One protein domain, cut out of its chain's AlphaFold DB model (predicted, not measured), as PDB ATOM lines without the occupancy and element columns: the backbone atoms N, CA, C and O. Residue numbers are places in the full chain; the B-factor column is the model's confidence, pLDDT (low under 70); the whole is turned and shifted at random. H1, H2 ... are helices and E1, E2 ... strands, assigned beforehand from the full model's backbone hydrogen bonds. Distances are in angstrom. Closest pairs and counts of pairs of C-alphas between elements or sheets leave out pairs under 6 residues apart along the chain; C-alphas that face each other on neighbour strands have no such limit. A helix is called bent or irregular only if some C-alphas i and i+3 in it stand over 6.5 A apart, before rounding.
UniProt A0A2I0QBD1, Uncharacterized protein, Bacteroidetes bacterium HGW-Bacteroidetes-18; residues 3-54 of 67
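AT A GLANCE: This is residues 3 to 54 of the 67 residues of an uncharacterized protein of Bacteroidetes bacterium HGW-Bacteroidetes-18 (UniProt A0A2I0QBD1). One long helix, H3, makes the longest axis of this small model, and two shorter helices, H1 and H2, pack on the same long side of it, H2 nearer its start and H1 on its middle. A short strand, E1, folds back on residues 3 to 4 before it and passes near the later part of H3. The 52 printed residues hold one named strand and three named helices, in the order E1, H1, H2, H3, and the class is mostly helix. The whole is compact, with a radius of gyration of the C-alphas of 10.2 A and spans of 29 by 20 by 15 A.

HOW THE PARTS SIT: H3, residues 35 to 54, touches H1, residues 17 to 25, with its residues 42 to 46 alone. Their closest C-alphas, those of Tyr 46 and Phe 17, are 6.6 A apart, and the two run opposite ways at a steep tilt of 63 degrees. H3 touches H2, residues 28 to 31, with its residues 38 to 42 alone; the closest C-alphas, of Arg 38 and Phe 30, are 5.9 A apart. H1 and H2 are close but not clearly touching, the closest C-alphas, of Gly 25 and Lys 31, being 7.2 A apart. E1, residues 7 to 9, pairs with no named strand, but residues 3 to 4 pair antiparallel with its residues 7 to 8. Its closest C-alpha pair with H3, Phe 9 and Ala 49, is 5.5 A apart. E1 and H1 are apart; E1 and H2 are only just apart, at 8.0 A. Every O i to N i+4 pair is within hydrogen-bond range in H1, 12 of 16 are in H3, and H2 is too short for such a pair.

IN THESE COORDINATES: H3 runs 26.7 A from C-alpha 35 at (105.531, 78.660, 84.718) to C-alpha 54 at (125.432, 94.244, 93.232). It has a kink of 36 degrees near residue 48 and is irregular, with C-alphas 49 and 52 7.5 A apart. H1 measures 10.3 A, H2 4.8 A and E1 6.3 A, E1 beginning at C-alpha 7 (112.483, 82.175, 101.631).

THE WHOLE: The C-alphas farthest apart, of His 34 and Ile 53, are 28.9 A apart. The printed part has no cut and no long link. Mean pLDDT of the printed part is 80.2; residues 11 to 12 and 52 to 54 are under 70.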
ATOM      1  N   ARG A   3     114.764  88.464 102.424       74.31
ATOM      2  CA  ARG A   3     113.614  87.548 102.458       74.31
ATOM      3  C   ARG A   3     112.721  87.776 101.249       74.31
ATOM      4  O   ARG A   3     112.421  88.916 100.909       74.31
ATOM      5  N   TYR A   4     112.253  86.694 100.640       74.38
ATOM      6  CA  TYR A   4     111.292  86.727  99.542       74.38
ATOM      7  C   TYR A   4     110.252  85.628  99.714       74.38
ATOM      8  O   TYR A   4     110.597  84.449  99.730       74.38
ATOM      9  N   LYS A   5     108.977  86.014  99.866       71.69
ATOM     10  CA  LYS A   5     107.841  85.084 100.026       71.69
ATOM     11  C   LYS A   5     108.110  83.942 101.031       71.69
ATOM     12  O   LYS A   5     107.750  82.797 100.798       71.69
ATOM     13  N   GLY A   6     108.781  84.255 102.144       70.94
ATOM     14  CA  GLY A   6     109.128  83.286 103.193       70.94
ATOM     15  C   GLY A   6     110.474  82.572 103.020       70.94
ATOM     16  O   GLY A   6     110.977  82.019 103.993       70.94
ATOM     17  N   ILE A   7     111.112  82.654 101.849       77.69
ATOM     18  CA  ILE A   7     112.483  82.175 101.631       77.69
ATOM     19  C   ILE A   7     113.450  83.200 102.211       77.69
ATOM     20  O   ILE A   7     113.339  84.392 101.924       77.69
ATOM     21  N   THR A   8     114.402  82.744 103.021       78.69
ATOM     22  CA  THR A   8     115.507  83.577 103.504       78.69
ATOM     23  C   THR A   8     116.739  83.252 102.676       78.69
ATOM     24  O   THR A   8     117.228  82.127 102.720       78.69
ATOM     25  N   PHE A   9     117.233  84.220 101.908       78.50
ATOM     26  CA  PHE A   9     118.462  84.050 101.143       78.50
ATOM     27  C   PHE A   9     119.684  84.224 102.035       78.50
ATOM     28  O   PHE A   9     119.709  85.078 102.932       78.50
ATOM     29  N   ALA A  10     120.715  83.431 101.744       73.19
ATOM     30  CA  ALA A  10     122.026  83.598 102.343       73.19
ATOM     31  C   ALA A  10     122.549  85.019 102.079       73.19
ATOM     32  O   ALA A  10     122.401  85.574 100.986       73.19
ATOM     33  N   LYS A  11     123.159  85.628 103.098       69.94
ATOM     34  CA  LYS A  11     123.793  86.942 102.966       69.94
ATOM     35  C   LYS A  11     125.028  86.783 102.076       69.94
ATOM     36  O   LYS A  11     125.913  86.010 102.416       69.94
ATOM     37  N   GLY A  12     125.091  87.518 100.967       67.19
ATOM     38  CA  GLY A  12     126.209  87.409 100.026       67.19
ATOM     39  C   GLY A  12     126.052  86.285  98.998       67.19
ATOM     40  O   GLY A  12     127.044  85.687  98.594       67.19
ATOM     41  N   TYR A  13     124.824  86.000  98.558       74.38
ATOM     42  CA  TYR A  13     124.577  85.064  97.464       74.38
ATOM     43  C   TYR A  13     125.277  85.524  96.169       74.38
ATOM     44  O   TYR A  13     124.842  86.484  95.542       74.38
ATOM     45  N   ASN A  14     126.376  84.862  95.790       76.25
ATOM     46  CA  ASN A  14     127.201  85.206  94.619       76.25
ATOM     47  C   ASN A  14     127.076  84.191  93.466       76.25
ATOM     48  O   ASN A  14     127.751  84.317  92.452       76.25
ATOM     49  N   LYS A  15     126.223  83.169  93.611       81.94
ATOM     50  CA  LYS A  15     126.008  82.174  92.555       81.94
ATOM     51  C   LYS A  15     125.238  82.787  91.384       81.94
ATOM     52  O   LYS A  15     124.474  83.727  91.581       81.94
ATOM     53  N   SER A  16     125.386  82.202  90.198       83.81
ATOM     54  CA  SER A  16     124.667  82.603  88.983       83.81
ATOM     55  C   SER A  16     123.157  82.348  89.063       83.81
ATOM     56  O   SER A  16     122.672  81.534  89.849       83.81
ATOM     57  N   PHE A  17     122.397  83.005  88.181       83.75
ATOM     58  CA  PHE A  17     120.945  82.813  88.090       83.75
ATOM     59  C   PHE A  17     120.544  81.368  87.746       83.75
ATOM     60  O   PHE A  17     119.512  80.900  88.218       83.75
ATOM     61  N   ALA A  18     121.361  80.649  86.966       85.50
ATOM     62  CA  ALA A  18     121.134  79.237  86.651       85.50
ATOM     63  C   ALA A  18     121.148  78.367  87.919       85.50
ATOM     64  O   ALA A  18     120.149  77.723  88.223       85.50
ATOM     65  N   GLU A  19     122.208  78.476  88.723       86.44
ATOM     66  CA  GLU A  19     122.313  77.801  90.023       86.44
ATOM     67  C   GLU A  19     121.160  78.195  90.954       86.44
ATOM     68  O   GLU A  19     120.560  77.354  91.613       86.44
ATOM     69  N   PHE A  20     120.779  79.477  90.966       85.50
ATOM     70  CA  PHE A  20     119.618  79.933  91.732       85.50
ATOM     71  C   PHE A  20     118.314  79.260  91.285       85.50
ATOM     72  O   PHE A  20     117.475  78.919  92.118       85.50
ATOM     73  N   LYS A  21     118.121  79.060  89.979       86.38
ATOM     74  CA  LYS A  21     116.946  78.373  89.436       86.38
ATOM     75  C   LYS A  21     116.956  76.885  89.785       86.38
ATOM     76  O   LYS A  21     115.883  76.350  90.039       86.38
ATOM     77  N   GLU A  22     118.110  76.235  89.853       87.06
ATOM     78  CA  GLU A  22     118.199  74.834  90.283       87.06
ATOM     79  C   GLU A  22     117.929  74.675  91.785       87.06
ATOM     80  O   GLU A  22     117.089  73.864  92.177       87.06
ATOM     81  N   GLU A  23     118.539  75.521  92.618       83.44
ATOM     82  CA  GLU A  23     118.407  75.465  94.081       83.44
ATOM     83  C   GLU A  23     117.006  75.894  94.546       83.44
ATOM     84  O   GLU A  23     116.383  75.254  95.397       83.44
ATOM     85  N   PHE A  24     116.476  76.984  93.980       83.00
ATOM     86  CA  PHE A  24     115.218  77.584  94.428       83.00
ATOM     87  C   PHE A  24     114.044  77.319  93.491       83.00
ATOM     88  O   PHE A  24     112.910  77.315  93.961       83.00
ATOM     89  N   GLY A  25     114.239  77.046  92.201       80.25
ATOM     90  CA  GLY A  25     113.133  76.843  91.249       80.25
ATOM     91  C   GLY A  25     112.238  75.645  91.565       80.25
ATOM     92  O   GLY A  25     111.062  75.655  91.199       80.25
ATOM     93  N   SER A  26     112.755  74.667  92.312       82.12
ATOM     94  CA  SER A  26     111.993  73.518  92.815       82.12
ATOM     95  C   SER A  26     111.341  73.740  94.185       82.12
ATOM     96  O   SER A  26     110.601  72.866  94.647       82.12
ATOM     97  N   THR A  27     111.557  74.888  94.838       84.75
ATOM     98  CA  THR A  27     110.904  75.186  96.124       84.75
ATOM     99  C   THR A  27     109.404  75.397  95.958       84.75
ATOM    100  O   THR A  27     108.921  75.848  94.915       84.75
ATOM    101  N   HIS A  28     108.653  75.100  97.020       83.75
ATOM    102  CA  HIS A  28     107.192  75.200  97.032       83.75
ATOM    103  C   HIS A  28     106.688  76.585  96.585       83.75
ATOM    104  O   HIS A  28     105.710  76.682  95.850       83.75
ATOM    105  N   VAL A  29     107.416  77.655  96.933       82.94
ATOM    106  CA  VAL A  29     107.098  79.036  96.537       82.94
ATOM    107  C   VAL A  29     107.052  79.205  95.021       82.94
ATOM    108  O   VAL A  29     106.109  79.800  94.511       82.94
ATOM    109  N   PHE A  30     108.036  78.676  94.290       83.50
ATOM    110  CA  PHE A  30     108.067  78.775  92.829       83.50
ATOM    111  C   PHE A  30     107.241  77.682  92.158       83.50
ATOM    112  O   PHE A  30     106.670  77.930  91.096       83.50
ATOM    113  N   LYS A  31     107.088  76.513  92.793       83.38
ATOM    114  CA  LYS A  31     106.195  75.446  92.323       83.38
ATOM    115  C   LYS A  31     104.737  75.892  92.251       83.38
ATOM    116  O   LYS A  31     104.096  75.614  91.243       83.38
ATOM    117  N   SER A  32     104.248  76.635  93.245       85.19
ATOM    118  CA  SER A  32     102.888  77.194  93.236       85.19
ATOM    119  C   SER A  32     102.696  78.337  92.230       85.19
ATOM    120  O   SER A  32     101.564  78.732  91.967       85.19
ATOM    121  N   ILE A  33     103.773  78.884  91.657       84.31
ATOM    122  CA  ILE A  33     103.699  79.944  90.647       84.31
ATOM    123  C   ILE A  33     103.608  79.315  89.253       84.31
ATOM    124  O   ILE A  33     104.379  78.415  88.903       84.31
ATOM    125  N   HIS A  34     102.683  79.836  88.443       85.62
ATOM    126  CA  HIS A  34     102.513  79.453  87.042       85.62
ATOM    127  C   HIS A  34     103.836  79.599  86.267       85.62
ATOM    128  O   HIS A  34     104.488  80.636  86.421       85.62
ATOM    129  N   PRO A  35     104.237  78.642  85.410       82.88
ATOM    130  CA  PRO A  35     105.531  78.660  84.718       82.88
ATOM    131  C   PRO A  35     105.816  79.980  83.986       82.88
ATOM    132  O   PRO A  35     106.912  80.517  84.123       82.88
ATOM    133  N   SER A  36     104.811  80.582  83.338       82.25
ATOM    134  CA  SER A  36     104.948  81.883  82.654       82.25
ATOM    135  C   SER A  36     105.315  83.050  83.584       82.25
ATOM    136  O   SER A  36     105.908  84.025  83.144       82.25
ATOM    137  N   LYS A  37     104.964  82.970  84.875       85.25
ATOM    138  CA  LYS A  37     105.308  83.974  85.901       85.25
ATOM    139  C   LYS A  37     106.484  83.531  86.774       85.25
ATOM    140  O   LYS A  37     107.118  84.365  87.419       85.25
ATOM    141  N   ARG A  38     106.792  82.230  86.793       85.31
ATOM    142  CA  ARG A  38     107.848  81.630  87.615       85.31
ATOM    143  C   ARG A  38     109.202  82.239  87.288       85.31
ATOM    144  O   ARG A  38     109.954  82.547  88.203       85.31
ATOM    145  N   GLU A  39     109.490  82.457  86.011       84.69
ATOM    146  CA  GLU A  39     110.773  83.016  85.589       84.69
ATOM    147  C   GLU A  39     110.966  84.470  86.031       84.69
ATOM    148  O   GLU A  39     112.017  84.814  86.572       84.69
ATOM    149  N   GLN A  40     109.928  85.303  85.906       86.94
ATOM    150  CA  GLN A  40     109.960  86.684  86.396       86.94
ATOM    151  C   GLN A  40     110.124  86.748  87.919       86.94
ATOM    152  O   GLN A  40     110.903  87.550  88.435       86.94
ATOM    153  N   GLU A  41     109.414  85.890  88.648       87.12
ATOM    154  CA  GLU A  41     109.488  85.838  90.109       87.12
ATOM    155  C   GLU A  41     110.852  85.315  90.579       87.12
ATOM    156  O   GLU A  41     111.434  85.888  91.499       87.12
ATOM    157  N   LEU A  42     111.420  84.302  89.911       86.12
ATOM    158  CA  LEU A  42     112.787  83.836  90.160       86.12
ATOM    159  C   LEU A  42     113.800  84.960  89.933       86.12
ATOM    160  O   LEU A  42     114.690  85.152  90.756       86.12
ATOM    161  N   LYS A  43     113.652  85.740  88.856       86.19
ATOM    162  CA  LYS A  43     114.551  86.859  88.533       86.19
ATOM    163  C   LYS A  43     114.499  87.956  89.604       86.19
ATOM    164  O   LYS A  43     115.542  88.456  90.021       86.19
ATOM    165  N   LYS A  44     113.304  88.283  90.118       85.50
ATOM    166  CA  LYS A  44     113.133  89.208  91.258       85.50
ATOM    167  C   LYS A  44     113.769  88.666  92.533       85.50
ATOM    168  O   LYS A  44     114.474  89.393  93.223       85.50
ATOM    169  N   ALA A  45     113.530  87.395  92.835       85.25
ATOM    170  CA  ALA A  45     114.069  86.732  94.010       85.25
ATOM    171  C   ALA A  45     115.603  86.676  93.980       85.25
ATOM    172  O   ALA A  45     116.249  86.991  94.975       85.25
ATOM    173  N   TYR A  46     116.181  86.384  92.816       85.75
ATOM    174  CA  TYR A  46     117.619  86.421  92.577       85.75
ATOM    175  C   TYR A  46     118.199  87.826  92.731       85.75
ATOM    176  O   TYR A  46     119.219  88.005  93.394       85.75
ATOM    177  N   LYS A  47     117.528  88.847  92.180       82.69
ATOM    178  CA  LYS A  47     117.916  90.248  92.378       82.69
ATOM    179  C   LYS A  47     117.944  90.593  93.865       82.69
ATOM    180  O   LYS A  47     118.926  91.140  94.330       82.69
ATOM    181  N   ILE A  48     116.928  90.184  94.626       83.19
ATOM    182  CA  ILE A  48     116.877  90.377  96.080       83.19
ATOM    183  C   ILE A  48     117.995  89.599  96.780       83.19
ATOM    184  O   ILE A  48     118.631  90.144  97.670       83.19
ATOM    185  N   ALA A  49     118.286  88.358  96.389       81.50
ATOM    186  CA  ALA A  49     119.382  87.575  96.965       81.50
ATOM    187  C   ALA A  49     120.762  88.225  96.727       81.50
ATOM    188  O   ALA A  49     121.622  88.195  97.608       81.50
ATOM    189  N   THR A  50     120.944  88.852  95.562       80.00
ATOM    190  CA  THR A  50     122.210  89.443  95.098       80.00
ATOM    191  C   THR A  50     122.342  90.947  95.373       80.00
ATOM    192  O   THR A  50     123.441  91.480  95.245       80.00
ATOM    193  N   ASP A  51     121.276  91.635  95.801       73.81
ATOM    194  CA  ASP A  51     121.203  93.104  95.957       73.81
ATOM    195  C   ASP A  51     122.309  93.689  96.862       73.81
ATOM    196  O   ASP A  51     122.895  94.741  96.594       73.81
ATOM    197  N   GLY A  52     122.677  92.945  97.911       60.31
ATOM    198  CA  GLY A  52     123.760  93.319  98.829       60.31
ATOM    199  C   GLY A  52     125.177  93.156  98.260       60.31
ATOM    200  O   GLY A  52     126.134  93.605  98.883       60.31
ATOM    201  N   ILE A  53     125.325  92.502  97.106       59.41
ATOM    202  CA  ILE A  53     126.590  92.348  96.372       59.41
ATOM    203  C   ILE A  53     126.628  93.306  95.182       59.41
ATOM    204  O   ILE A  53     127.655  93.935  94.922       59.41
ATOM    205  N   THR A  54     125.510  93.457  94.470       54.19
ATOM    206  CA  THR A  54     125.432  94.244  93.232       54.19
ATOM    207  C   THR A  54     125.608  95.743  93.440       54.19
ATOM    208  O   THR A  54     126.023  96.435  92.512       54.19
TER     209      THR A  54